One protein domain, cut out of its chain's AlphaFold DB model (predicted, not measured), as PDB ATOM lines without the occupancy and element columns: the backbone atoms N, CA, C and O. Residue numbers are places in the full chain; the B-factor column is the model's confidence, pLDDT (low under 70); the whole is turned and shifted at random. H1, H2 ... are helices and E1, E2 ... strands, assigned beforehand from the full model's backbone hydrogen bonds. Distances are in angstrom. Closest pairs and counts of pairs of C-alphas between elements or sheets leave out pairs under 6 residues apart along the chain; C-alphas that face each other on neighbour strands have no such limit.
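Overview. This is residues 2 to 39 and 198 to 251 of the 273 residues of the protein "FRG domain-containing protein" of Alteromonadaceae bacterium (UniProt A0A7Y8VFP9). A small helical head is built where H1 and H3 cross, with H4 across the first end of H1 and a tiny two-strand sheet of E1 and E2 near the crossing. H1 runs from this head toward the far end, where the short H2 lies, and the last stretch, residues 237 to 251, runs from the sheet toward that same end without a named element. The printed part has 92 residues, with four named helices and two named strands in the order H1, H2, E1, H3, H4, E2; the sheet, E1 next to E2, is parallel and the class is mostly helix. The whole is loose, with a radius of gyration of the C-alphas of 16.2 A, and only just elongated, spanning 50 by 33 by 22 A.

Arrangement. H1, residues 7 to 25, is close to but not clearly touching H2, residues 28 to 34; the closest C-alphas are those of Leu 24 and Ile 30, 6.9 A apart, and their lines are about perpendicular at 82 degrees. H1 touches H3, residues 201 to 214, at a steep tilt of 54 degrees, opposite ways; the closest C-alphas are those of Leu 14 and Ala 207, 5.2 A apart. With residues 7 to 12 alone H1 touches H4, residues 221 to 231, about perpendicular at 87 degrees; the closest C-alphas, of His 8 and Ala 231, are 4.5 A apart. H3 and H4 are only just apart, at 8.2 A, and H2 is apart from both. E1, residues 198 to 200, and E2, residues 234 to 236, are parallel neighbours at 49 degrees, with N 199 and O 234 at 2.9 A and N 236 and O 199 at 2.8 A, both within hydrogen-bond range. E1, H3, H4 and E2 form a strand-helix-strand unit, two parallel neighbour strands with helices between, and its crossover is right-handed. The closest C-alphas of H1 and E1, those of Cys 15 and Phe 199, are 7.4 A apart. Every O i to N i+4 pair is within hydrogen-bond range in H1, H2 and H4, and 9 of 10 are in H3.

Along the chain. H1 begins at C-alpha 7 (-3.670, 14.003, 23.876) and is 26.7 A long from first to last C-alpha. H2 measures 10.0 A, E1 7.2 A, H3 20.4 A, H4 15.3 A and E2 6.5 A. E2 ends at C-alpha 236 (-24.364, 11.942, 28.532).

Size, cuts and confidence. The C-alphas farthest apart, of Asn 39 and Glu 222, are 52.2 A apart. Residues 40 to 197 are cut out, and C-alphas 39 and 198 are 40.3 A apart across the cut. Of the links that are printed whole, H3 to H4 is short and the others are tight. The model's mean pLDDT over the printed part is 87.7; residues 2 to 4, 36 to 39 and 217 to 219 are under 70.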
ATOM      1  N   LYS A   2       6.085   5.800  14.552       38.62
ATOM      2  CA  LYS A   2       4.653   6.096  14.731       38.62
ATOM      3  C   LYS A   2       4.578   7.391  15.536       38.62
ATOM      4  O   LYS A   2       5.301   7.504  16.524       38.62
ATOM      5  N   GLU A   3       3.776   8.346  15.075       48.50
ATOM      6  CA  GLU A   3       3.454   9.553  15.834       48.50
ATOM      7  C   GLU A   3       2.983   9.162  17.235       48.50
ATOM      8  O   GLU A   3       2.238   8.194  17.420       48.50
ATOM      9  N   VAL A   4       3.482   9.887  18.231       63.53
ATOM     10  CA  VAL A   4       2.942   9.820  19.584       63.53
ATOM     11  C   VAL A   4       1.488  10.258  19.470       63.53
ATOM     12  O   VAL A   4       1.237  11.371  19.029       63.53
ATOM     13  N   MET A   5       0.554   9.379  19.839       77.75
ATOM     14  CA  MET A   5      -0.876   9.689  19.824       77.75
ATOM     15  C   MET A   5      -1.130  11.011  20.554       77.75
ATOM     16  O   MET A   5      -0.660  11.200  21.687       77.75
ATOM     17  N   GLU A   6      -1.853  11.911  19.894       89.88
ATOM     18  CA  GLU A   6      -2.159  13.231  20.429       89.88
ATOM     19  C   GLU A   6      -3.033  13.107  21.684       89.88
ATOM     20  O   GLU A   6      -3.773  12.139  21.865       89.88
ATOM     21  N   ASP A   7      -2.983  14.097  22.577       91.50
ATOM     22  CA  ASP A   7      -3.670  14.003  23.876       91.50
ATOM     23  C   ASP A   7      -5.184  13.790  23.748       91.50
ATOM     24  O   ASP A   7      -5.772  13.003  24.492       91.50
ATOM     25  N   HIS A   8      -5.810  14.446  22.771       93.00
ATOM     26  CA  HIS A   8      -7.239  14.317  22.499       93.00
ATOM     27  C   HIS A   8      -7.611  12.938  21.923       93.00
ATOM     28  O   HIS A   8      -8.656  12.391  22.274       93.00
ATOM     29  N   GLU A   9      -6.737  12.331  21.115       94.00
ATOM     30  CA  GLU A   9      -6.912  10.969  20.600       94.00
ATOM     31  C   GLU A   9      -6.742   9.929  21.713       94.00
ATOM     32  O   GLU A   9      -7.564   9.018  21.847       94.00
ATOM     33  N   LEU A  10      -5.720  10.103  22.564       93.12
ATOM     34  CA  LEU A  10      -5.506   9.273  23.749       93.12
ATOM     35  C   LEU A  10      -6.730   9.319  24.659       93.12
ATOM     36  O   LEU A  10      -7.200   8.278  25.117       93.12
ATOM     37  N   PHE A  11      -7.255  10.515  24.917       95.12
ATOM     38  CA  PHE A  11      -8.428  10.684  25.759       95.12
ATOM     39  C   PHE A  11      -9.669  10.010  25.154       95.12
ATOM     40  O   PHE A  11     -10.335   9.240  25.848       95.12
ATOM     41  N   ALA A  12      -9.933  10.189  23.854       96.81
ATOM     42  CA  ALA A  12     -11.027   9.500  23.166       96.81
ATOM     43  C   ALA A  12     -10.897   7.965  23.255       96.81
ATOM     44  O   ALA A  12     -11.873   7.270  23.551       96.81
ATOM     45  N   ALA A  13      -9.690   7.428  23.054       95.75
ATOM     46  CA  ALA A  13      -9.411   6.000  23.193       95.75
ATOM     47  C   ALA A  13      -9.652   5.493  24.627       95.75
ATOM     48  O   ALA A  13     -10.230   4.418  24.817       95.75
ATOM     49  N   LEU A  14      -9.276   6.276  25.643       96.00
ATOM     50  CA  LEU A  14      -9.529   5.954  27.049       96.00
ATOM     51  C   LEU A  14     -11.026   5.963  27.376       96.00
ATOM     52  O   LEU A  14     -11.489   5.056  28.064       96.00
ATOM     53  N   CYS A  15     -11.803   6.920  26.860       97.62
ATOM     54  CA  CYS A  15     -13.259   6.941  27.031       97.62
ATOM     55  C   CYS A  15     -13.921   5.689  26.440       97.62
ATOM     56  O   CYS A  15     -14.693   5.017  27.124       97.62
ATOM     57  N   ARG A  16     -13.581   5.343  25.194       98.00
ATOM     58  CA  ARG A  16     -14.152   4.196  24.468       98.00
ATOM     59  C   ARG A  16     -13.809   2.863  25.133       98.00
ATOM     60  O   ARG A  16     -14.707   2.083  25.443       98.00
ATOM     61  N   SER A  17     -12.530   2.630  25.425       97.06
ATOM     62  CA  SER A  17     -12.085   1.413  26.121       97.06
ATOM     63  C   SER A  17     -12.674   1.305  27.532       97.06
ATOM     64  O   SER A  17     -13.125   0.234  27.929       97.06
ATOM     65  N   THR A  18     -12.755   2.409  28.284       97.38
ATOM     66  CA  THR A  18     -13.385   2.427  29.616       97.38
ATOM     67  C   THR A  18     -14.873   2.091  29.540       97.38
ATOM     68  O   THR A  18     -15.339   1.261  30.317       97.38
ATOM     69  N   TYR A  19     -15.611   2.689  28.602       97.88
ATOM     70  CA  TYR A  19     -17.035   2.411  28.410       97.88
ATOM     71  C   TYR A  19     -17.284   0.934  28.104       97.88
ATOM     72  O   TYR A  19     -18.138   0.299  28.719       97.88
ATOM     73  N   PHE A  20     -16.494   0.372  27.187       97.56
ATOM     74  CA  PHE A  20     -16.586  -1.033  26.813       97.56
ATOM     75  C   PHE A  20     -16.313  -1.967  27.997       97.56
ATOM     76  O   PHE A  20     -17.091  -2.879  28.257       97.56
ATOM     77  N   LYS A  21     -15.254  -1.703  28.774       96.25
ATOM     78  CA  LYS A  21     -14.933  -2.497  29.970       96.25
ATOM     79  C   LYS A  21     -16.027  -2.412  31.034       96.25
ATOM     80  O   LYS A  21     -16.393  -3.435  31.599       96.25
ATOM     81  N   GLN A  22     -16.592  -1.227  31.264       96.62
ATOM     82  CA  GLN A  22     -17.720  -1.047  32.185       96.62
ATOM     83  C   GLN A  22     -18.974  -1.809  31.723       96.62
ATOM     84  O   GLN A  22     -19.712  -2.328  32.556       96.62
ATOM     85  N   ALA A  23     -19.210  -1.928  30.413       96.19
ATOM     86  CA  ALA A  23     -20.274  -2.782  29.883       96.19
ATOM     87  C   ALA A  23     -19.971  -4.278  30.092       96.19
ATOM     88  O   ALA A  23     -20.862  -5.050  30.438       96.19
ATOM     89  N   LEU A  24     -18.712  -4.694  29.912       94.44
ATOM     90  CA  LEU A  24     -18.288  -6.077  30.143       94.44
ATOM     91  C   LEU A  24     -18.418  -6.507  31.607       94.44
ATOM     92  O   LEU A  24     -18.729  -7.665  31.873       94.44
ATOM     93  N   GLU A  25     -18.213  -5.597  32.562       92.44
ATOM     94  CA  GLU A  25     -18.392  -5.881  33.993       92.44
ATOM     95  C   GLU A  25     -19.807  -6.371  34.330       92.44
ATOM     96  O   GLU A  25     -19.970  -7.160  35.261       92.44
ATOM     97  N   THR A  26     -20.814  -5.946  33.562       91.44
ATOM     98  CA  THR A  26     -22.214  -6.364  33.726       91.44
ATOM     99  C   THR A  26     -22.629  -7.468  32.753       91.44
ATOM    100  O   THR A  26     -23.766  -7.938  32.808       91.44
ATOM    101  N   HIS A  27     -21.723  -7.927  31.883       92.38
ATOM    102  CA  HIS A  27     -22.023  -8.969  30.910       92.38
ATOM    103  C   HIS A  27     -22.382 -10.288  31.626       92.38
ATOM    104  O   HIS A  27     -21.616 -10.751  32.481       92.38
ATOM    105  N   PRO A  28     -23.503 -10.955  31.282       90.25
ATOM    106  CA  PRO A  28     -23.943 -12.175  31.961       90.25
ATOM    107  C   PRO A  28     -22.875 -13.274  32.015       90.25
ATOM    108  O   PRO A  28     -22.633 -13.838  33.075       90.25
ATOM    109  N   VAL A  29     -22.159 -13.514  30.915       88.19
ATOM    110  CA  VAL A  29     -21.039 -14.472  30.891       88.19
ATOM    111  C   VAL A  29     -19.938 -14.120  31.905       88.19
ATOM    112  O   VAL A  29     -19.507 -14.979  32.671       88.19
ATOM    113  N   ILE A  30     -19.512 -12.852  31.963       88.88
ATOM    114  CA  ILE A  30     -18.462 -12.392  32.885       88.88
ATOM    115  C   ILE A  30     -18.924 -12.515  34.337       88.88
ATOM    116  O   ILE A  30     -18.189 -13.028  35.181       88.88
ATOM    117  N   THR A  31     -20.154 -12.086  34.630       87.94
ATOM    118  CA  THR A  31     -20.721 -12.174  35.983       87.94
ATOM    119  C   THR A  31     -20.861 -13.621  36.458       87.94
ATOM    120  O   THR A  31     -20.533 -13.892  37.609       87.94
ATOM    121  N   ARG A  32     -21.258 -14.565  35.588       84.31
ATOM    122  CA  ARG A  32     -21.333 -16.003  35.923       84.31
ATOM    123  C   ARG A  32     -19.965 -16.624  36.181       84.31
ATOM    124  O   ARG A  32     -19.807 -17.364  37.145       84.31
ATOM    125  N   LEU A  33     -18.976 -16.322  35.341       81.62
ATOM    126  CA  LEU A  33     -17.623 -16.851  35.525       81.62
ATOM    127  C   LEU A  33     -16.971 -16.341  36.814       81.62
ATOM    128  O   LEU A  33     -16.241 -17.083  37.463       81.62
ATOM    129  N   ARG A  34     -17.270 -15.099  37.214       81.56
ATOM    130  CA  ARG A  34     -16.783 -14.513  38.472       81.56
ATOM    131  C   ARG A  34     -17.557 -14.966  39.712       81.56
ATOM    132  O   ARG A  34     -17.025 -14.847  40.810       81.56
ATOM    133  N   SER A  35     -18.798 -15.437  39.576       75.38
ATOM    134  CA  SER A  35     -19.667 -15.722  40.727       75.38
ATOM    135  C   SER A  35     -19.444 -17.092  41.382       75.38
ATOM    136  O   SER A  35     -20.111 -17.388  42.368       75.38
ATOM    137  N   ASN A  36     -18.510 -17.919  40.894       59.72
ATOM    138  CA  ASN A  36     -18.196 -19.260  41.428       59.72
ATOM    139  C   ASN A  36     -19.378 -20.251  41.427       59.72
ATOM    140  O   ASN A  36     -19.309 -21.297  42.066       59.72
ATOM    141  N   VAL A  37     -20.465 -19.946  40.710       54.38
ATOM    142  CA  VAL A  37     -21.698 -20.760  40.699       54.38
ATOM    143  C   VAL A  37     -21.596 -21.957  39.741       54.38
ATOM    144  O   VAL A  37     -22.441 -22.848  39.771       54.38
ATOM    145  N   PHE A  38     -20.557 -22.030  38.904       53.69
ATOM    146  CA  PHE A  38     -20.388 -23.138  37.966       53.69
ATOM    147  C   PHE A  38     -19.465 -24.217  38.535       53.69
ATOM    148  O   PHE A  38     -18.250 -24.042  38.602       53.69
ATOM    149  N   ASN A  39     -20.061 -25.345  38.919       55.22
ATOM    150  CA  ASN A  39     -19.373 -26.465  39.541       55.22
ATOM    151  C   ASN A  39     -19.644 -27.771  38.767       55.22
ATOM    152  O   ASN A  39     -20.596 -28.488  39.070       55.22
ATOM    153  N   THR A 198     -20.453  10.310  22.940       97.75
ATOM    154  CA  THR A 198     -21.188  10.712  24.153       97.75
ATOM    155  C   THR A 198     -21.076   9.643  25.237       97.75
ATOM    156  O   THR A 198     -21.426   8.487  24.980       97.75
ATOM    157  N   PHE A 199     -20.617  10.001  26.442       97.75
ATOM    158  CA  PHE A 199     -20.317   9.046  27.519       97.75
ATOM    159  C   PHE A 199     -20.910   9.448  28.879       97.75
ATOM    160  O   PHE A 199     -20.922  10.636  29.202       97.75
ATOM    161  N   PRO A 200     -21.338   8.479  29.713       97.19
ATOM    162  CA  PRO A 200     -21.771   8.737  31.085       97.19
ATOM    163  C   PRO A 200     -20.679   9.379  31.943       97.19
ATOM    164  O   PRO A 200     -19.487   9.107  31.759       97.19
ATOM    165  N   GLN A 201     -21.090  10.148  32.953       95.94
ATOM    166  CA  GLN A 201     -20.173  10.837  33.868       95.94
ATOM    167  C   GLN A 201     -19.128   9.889  34.482       95.94
ATOM    168  O   GLN A 201     -17.932  10.173  34.429       95.94
ATOM    169  N   ARG A 202     -19.552   8.715  34.973       96.12
ATOM    170  CA  ARG A 202     -18.645   7.724  35.575       96.12
ATOM    171  C   ARG A 202     -17.562   7.233  34.605       96.12
ATOM    172  O   ARG A 202     -16.450   6.925  35.026       96.12
ATOM    173  N   THR A 203     -17.869   7.131  33.312       97.56
ATOM    174  CA  THR A 203     -16.885   6.750  32.289       97.56
ATOM    175  C   THR A 203     -15.852   7.859  32.098       97.56
ATOM    176  O   THR A 203     -14.655   7.574  32.078       97.56
ATOM    177  N   LEU A 204     -16.298   9.115  31.997       96.56
ATOM    178  CA  LEU A 204     -15.415  10.272  31.824       96.56
ATOM    179  C   LEU A 204     -14.468  10.436  33.019       96.56
ATOM    180  O   LEU A 204     -13.265  10.587  32.830       96.56
ATOM    181  N   GLU A 205     -14.985  10.329  34.244       94.75
ATOM    182  CA  GLU A 205     -14.183  10.410  35.472       94.75
ATOM    183  C   GLU A 205     -13.053   9.371  35.500       94.75
ATOM    184  O   GLU A 205     -11.913   9.693  35.838       94.75
ATOM    185  N   VAL A 206     -13.347   8.124  35.118       95.75
ATOM    186  CA  VAL A 206     -12.335   7.059  35.041       95.75
ATOM    187  C   VAL A 206     -11.345   7.318  33.904       95.75
ATOM    188  O   VAL A 206     -10.141   7.172  34.111       95.75
ATOM    189  N   ALA A 207     -11.817   7.742  32.728       95.62
ATOM    190  CA  ALA A 207     -10.957   8.032  31.582       95.62
ATOM    191  C   ALA A 207      -9.952   9.155  31.886       95.62
ATOM    192  O   ALA A 207      -8.771   9.018  31.572       95.62
ATOM    193  N   PHE A 208     -10.381  10.218  32.570       94.56
ATOM    194  CA  PHE A 208      -9.476  11.277  33.016       94.56
ATOM    195  C   PHE A 208      -8.438  10.776  34.023       94.56
ATOM    196  O   PHE A 208      -7.252  11.019  33.827       94.56
ATOM    197  N   LYS A 209      -8.838   9.988  35.032       92.81
ATOM    198  CA  LYS A 209      -7.876   9.389  35.980       92.81
ATOM    199  C   LYS A 209      -6.817   8.542  35.269       92.81
ATOM    200  O   LYS A 209      -5.666   8.489  35.694       92.81
ATOM    201  N   LEU A 210      -7.197   7.833  34.205       91.81
ATOM    202  CA  LEU A 210      -6.257   7.063  33.386       91.81
ATOM    203  C   LEU A 210      -5.359   7.968  32.534       91.81
ATOM    204  O   LEU A 210      -4.175   7.674  32.378       91.81
ATOM    205  N   TYR A 211      -5.901   9.065  32.011       91.94
ATOM    206  CA  TYR A 211      -5.154  10.062  31.253       91.94
ATOM    207  C   TYR A 211      -4.068  10.727  32.114       91.94
ATOM    208  O   TYR A 211      -2.904  10.753  31.716       91.94
ATOM    209  N   GLU A 212      -4.403  11.156  33.333       89.50
ATOM    210  CA  GLU A 212      -3.471  11.782  34.287       89.50
ATOM    211  C   GLU A 212      -2.351  10.847  34.765       89.50
ATOM    212  O   GLU A 212      -1.285  11.298  35.171       89.50
ATOM    213  N   LYS A 213      -2.556   9.526  34.707       87.19
ATOM    214  CA  LYS A 213      -1.478   8.557  34.967       87.19
ATOM    215  C   LYS A 213      -0.453   8.498  33.835       87.19
ATOM    216  O   LYS A 213       0.664   8.040  34.055       87.19
ATOM    217  N   ARG A 214      -0.840   8.891  32.618       84.81
ATOM    218  CA  ARG A 214      -0.010   8.801  31.403       84.81
ATOM    219  C   ARG A 214       0.587  10.143  30.993       84.81
ATOM    220  O   ARG A 214       1.630  10.174  30.343       84.81
ATOM    221  N   ARG A 215      -0.075  11.243  31.342       84.38
ATOM    222  CA  ARG A 215       0.340  12.617  31.041       84.38
ATOM    223  C   ARG A 215       0.536  13.392  32.333       84.38
ATOM    224  O   ARG A 215      -0.087  13.086  33.339       84.38
ATOM    225  N   LYS A 216       1.411  14.403  32.313       72.81
ATOM    226  CA  LYS A 216       1.658  15.232  33.500       72.81
ATOM    227  C   LYS A 216       0.330  15.831  34.001       72.81
ATOM    228  O   LYS A 216      -0.391  16.401  33.179       72.81
ATOM    229  N   PRO A 217       0.027  15.751  35.310       59.84
ATOM    230  CA  PRO A 217      -1.204  16.303  35.859       59.84
ATOM    231  C   PRO A 217      -1.237  17.813  35.632       59.84
ATOM    232  O   PRO A 217      -0.365  18.538  36.110       59.84
ATOM    233  N   GLN A 218      -2.230  18.288  34.887       57.62
ATOM    234  CA  GLN A 218      -2.563  19.707  34.763       57.62
ATOM    235  C   GLN A 218      -4.085  19.861  34.630       57.62
ATOM    236  O   GLN A 218      -4.576  20.521  33.721       57.62
ATOM    237  N   ASP A 219      -4.821  19.178  35.500       66.62
ATOM    238  CA  ASP A 219      -6.245  18.882  35.345       66.62
ATOM    239  C   ASP A 219      -7.152  19.990  35.919       66.62
ATOM    240  O   ASP A 219      -7.774  19.831  36.967       66.62
ATOM    241  N   THR A 220      -7.200  21.155  35.258       83.50
ATOM    242  CA  THR A 220      -8.219  22.184  35.556       83.50
ATOM    243  C   THR A 220      -9.513  21.898  34.799       83.50
ATOM    244  O   THR A 220      -9.500  21.241  33.755       83.50
ATOM    245  N   ALA A 221     -10.639  22.420  35.294       85.75
ATOM    246  CA  ALA A 221     -11.932  22.273  34.628       85.75
ATOM    247  C   ALA A 221     -11.893  22.777  33.171       85.75
ATOM    248  O   ALA A 221     -12.365  22.071  32.280       85.75
ATOM    249  N   GLU A 222     -11.242  23.920  32.901       88.81
ATOM    250  CA  GLU A 222     -11.146  24.454  31.534       88.81
ATOM    251  C   GLU A 222     -10.316  23.545  30.618       88.81
ATOM    252  O   GLU A 222     -10.636  23.358  29.444       88.81
ATOM    253  N   LYS A 223      -9.246  22.934  31.145       88.31
ATOM    254  CA  LYS A 223      -8.406  22.010  30.372       88.31
ATOM    255  C   LYS A 223      -9.135  20.708  30.054       88.31
ATOM    256  O   LYS A 223      -8.985  20.204  28.943       88.31
ATOM    257  N   ARG A 224      -9.951  20.191  30.978       91.56
ATOM    258  CA  ARG A 224     -10.819  19.025  30.731       91.56
ATOM    259  C   ARG A 224     -11.833  19.308  29.641       91.56
ATOM    260  O   ARG A 224     -11.988  18.493  28.737       91.56
ATOM    261  N   GLU A 225     -12.485  20.464  29.712       92.31
ATOM    262  CA  GLU A 225     -13.459  20.892  28.710       92.31
ATOM    263  C   GLU A 225     -12.801  21.069  27.336       92.31
ATOM    264  O   GLU A 225     -13.297  20.541  26.339       92.31
ATOM    265  N   SER A 226     -11.629  21.708  27.284       92.88
ATOM    266  CA  SER A 226     -10.841  21.836  26.057       92.88
ATOM    267  C   SER A 226     -10.423  20.473  25.489       92.88
ATOM    268  O   SER A 226     -10.555  20.241  24.287       92.88
ATOM    269  N   LEU A 227      -9.970  19.541  26.337       93.56
ATOM    270  CA  LEU A 227      -9.592  18.190  25.918       93.56
ATOM    271  C   LEU A 227     -10.791  17.412  25.366       93.56
ATOM    272  O   LEU A 227     -10.682  16.806  24.302       93.56
ATOM    273  N   MET A 228     -11.936  17.468  26.049       95.62
ATOM    274  CA  MET A 228     -13.190  16.865  25.591       95.62
ATOM    275  C   MET A 228     -13.637  17.449  24.251       95.62
ATOM    276  O   MET A 228     -13.931  16.692  23.328       95.62
ATOM    277  N   SER A 229     -13.619  18.777  24.117       96.06
ATOM    278  CA  SER A 229     -13.977  19.484  22.884       96.06
ATOM    279  C   SER A 229     -13.086  19.058  21.714       96.06
ATOM    280  O   SER A 229     -13.593  18.628  20.678       96.06
ATOM    281  N   ARG A 230     -11.759  19.062  21.903       96.06
ATOM    282  CA  ARG A 230     -10.785  18.610  20.891       96.06
ATOM    283  C   ARG A 230     -10.938  17.132  20.537       96.06
ATOM    284  O   ARG A 230     -10.679  16.752  19.403       96.06
ATOM    285  N   ALA A 231     -11.342  16.302  21.496       95.62
ATOM    286  CA  ALA A 231     -11.583  14.878  21.289       95.62
ATOM    287  C   ALA A 231     -12.948  14.582  20.634       95.62
ATOM    288  O   ALA A 231     -13.216  13.431  20.284       95.62
ATOM    289  N   GLY A 232     -13.825  15.586  20.491       97.25
ATOM    290  CA  GLY A 232     -15.206  15.393  20.046       97.25
ATOM    291  C   GLY A 232     -16.046  14.587  21.043       97.25
ATOM    292  O   GLY A 232     -16.948  13.857  20.637       97.25
ATOM    293  N   ILE A 233     -15.722  14.670  22.336       97.75
ATOM    294  CA  ILE A 233     -16.338  13.888  23.411       97.75
ATOM    295  C   ILE A 233     -17.308  14.759  24.211       97.75
ATOM    296  O   ILE A 233     -16.974  15.875  24.601       97.75
ATOM    297  N   THR A 234     -18.498  14.236  24.512       97.44
ATOM    298  CA  THR A 234     -19.520  14.937  25.308       97.44
ATOM    299  C   THR A 234     -20.044  14.086  26.466       97.44
ATOM    300  O   THR A 234     -19.962  12.855  26.457       97.44
ATOM    301  N   LEU A 235     -20.576  14.758  27.490       96.75
ATOM    302  CA  LEU A 235     -21.241  14.121  28.625       96.75
ATOM    303  C   LEU A 235     -22.664  13.694  28.246       96.75
ATOM    304  O   LEU A 235     -23.472  14.514  27.811       96.75
ATOM    305  N   ASP A 236     -22.988  12.431  28.504       95.94
ATOM    306  CA  ASP A 236     -24.364  11.942  28.532       95.94
ATOM    307  C   ASP A 236     -25.053  12.443  29.809       95.94
ATOM    308  O   ASP A 236     -24.745  11.994  30.914       95.94
ATOM    309  N   ARG A 237     -25.982  13.394  29.672       91.75
ATOM    310  CA  ARG A 237     -26.727  13.955  30.813       91.75
ATOM    311  C   ARG A 237     -27.883  13.066  31.273       91.75
ATOM    312  O   ARG A 237     -28.430  13.306  32.344       91.75
ATOM    313  N   GLN A 238     -28.276  12.076  30.473       89.12
ATOM    314  CA  GLN A 238     -29.398  11.186  30.780       89.12
ATOM    315  C   GLN A 238     -28.945   9.944  31.550       89.12
ATOM    316  O   GLN A 238     -29.730   9.360  32.295       89.12
ATOM    317  N   LYS A 239     -27.683   9.533  31.384       87.94
ATOM    318  CA  LYS A 239     -27.129   8.323  32.001       87.94
ATOM    319  C   LYS A 239     -25.930   8.647  32.886       87.94
ATOM    320  O   LYS A 239     -24.932   9.198  32.432       87.94
ATOM    321  N   SER A 240     -25.981   8.207  34.140       84.44
ATOM    322  CA  SER A 240     -24.843   8.305  35.067       84.44
ATOM    323  C   SER A 240     -23.840   7.152  34.911       84.44
ATOM    324  O   SER A 240     -22.653   7.319  35.202       84.44
ATOM    325  N   CYS A 241     -24.283   5.994  34.412       87.56
ATOM    326  CA  CYS A 241     -23.472   4.794  34.210       87.56
ATOM    327  C   CYS A 241     -23.776   4.093  32.875       87.56
ATOM    328  O   CYS A 241     -24.744   4.407  32.181       87.56
ATOM    329  N   VAL A 242     -22.918   3.138  32.511       90.12
ATOM    330  CA  VAL A 242     -23.077   2.333  31.297       90.12
ATOM    331  C   VAL A 242     -24.284   1.411  31.432       90.12
ATOM    332  O   VAL A 242     -24.385   0.643  32.387       90.12
ATOM    333  N   THR A 243     -25.183   1.469  30.453       85.31
ATOM    334  CA  THR A 243     -26.305   0.539  30.309       85.31
ATOM    335  C   THR A 243     -26.186  -0.157  28.962       85.31
ATOM    336  O   THR A 243     -26.298   0.488  27.921       85.31
ATOM    337  N   GLN A 244     -25.927  -1.465  28.999       91.06
ATOM    338  CA  GLN A 244     -25.852  -2.326  27.824       91.06
ATOM    339  C   GLN A 244     -26.735  -3.550  28.052       91.06
ATOM    340  O   GLN A 244     -26.647  -4.196  29.097       91.06
ATOM    341  N   GLN A 245     -27.600  -3.837  27.083       88.81
ATOM    342  CA  GLN A 245     -28.370  -5.075  27.043       88.81
ATOM    343  C   GLN A 245     -27.589  -6.109  26.234       88.81
ATOM    344  O   GLN A 245     -26.997  -5.783  25.207       88.81
ATOM    345  N   TRP A 246     -27.571  -7.342  26.725       89.62
ATOM    346  CA  TRP A 246     -26.828  -8.450  26.135       89.62
ATOM    347  C   TRP A 246     -27.811  -9.559  25.779       89.62
ATOM    348  O   TRP A 246     -28.614  -9.939  26.638       89.62
ATOM    349  N   ASP A 247     -27.742 -10.091  24.557       85.56
ATOM    350  CA  ASP A 247     -28.535 -11.259  24.164       85.56
ATOM    351  C   ASP A 247     -27.899 -12.534  24.736       85.56
ATOM    352  O   ASP A 247     -27.100 -13.241  24.123       85.56
ATOM    353  N   PHE A 248     -28.194 -12.800  26.007       86.50
ATOM    354  CA  PHE A 248     -27.593 -13.912  26.723       86.50
ATOM    355  C   PHE A 248     -28.471 -15.162  26.703       86.50
ATOM    356  O   PHE A 248     -29.565 -15.198  27.269       86.50
ATOM    357  N   CYS A 249     -27.917 -16.252  26.166       88.50
ATOM    358  CA  CYS A 249     -28.527 -17.575  26.215       88.50
ATOM    359  C   CYS A 249     -27.795 -18.496  27.206       88.50
ATOM    360  O   CYS A 249     -26.703 -18.990  26.918       88.50
ATOM    361  N   GLN A 250     -28.442 -18.806  28.336       85.94
ATOM    362  CA  GLN A 250     -27.891 -19.690  29.375       85.94
ATOM    363  C   GLN A 250     -27.497 -21.070  28.821       85.94
ATOM    364  O   GLN A 250     -26.394 -21.539  29.077       85.94
ATOM    365  N   LYS A 251     -28.347 -21.686  27.985       87.75
ATOM    366  CA  LYS A 251     -28.068 -23.007  27.394       87.75
ATOM    367  C   LYS A 251     -26.812 -23.010  26.514       87.75
ATOM    368  O   LYS A 251     -26.039 -23.962  26.574       87.75
TER     369      LYS A 251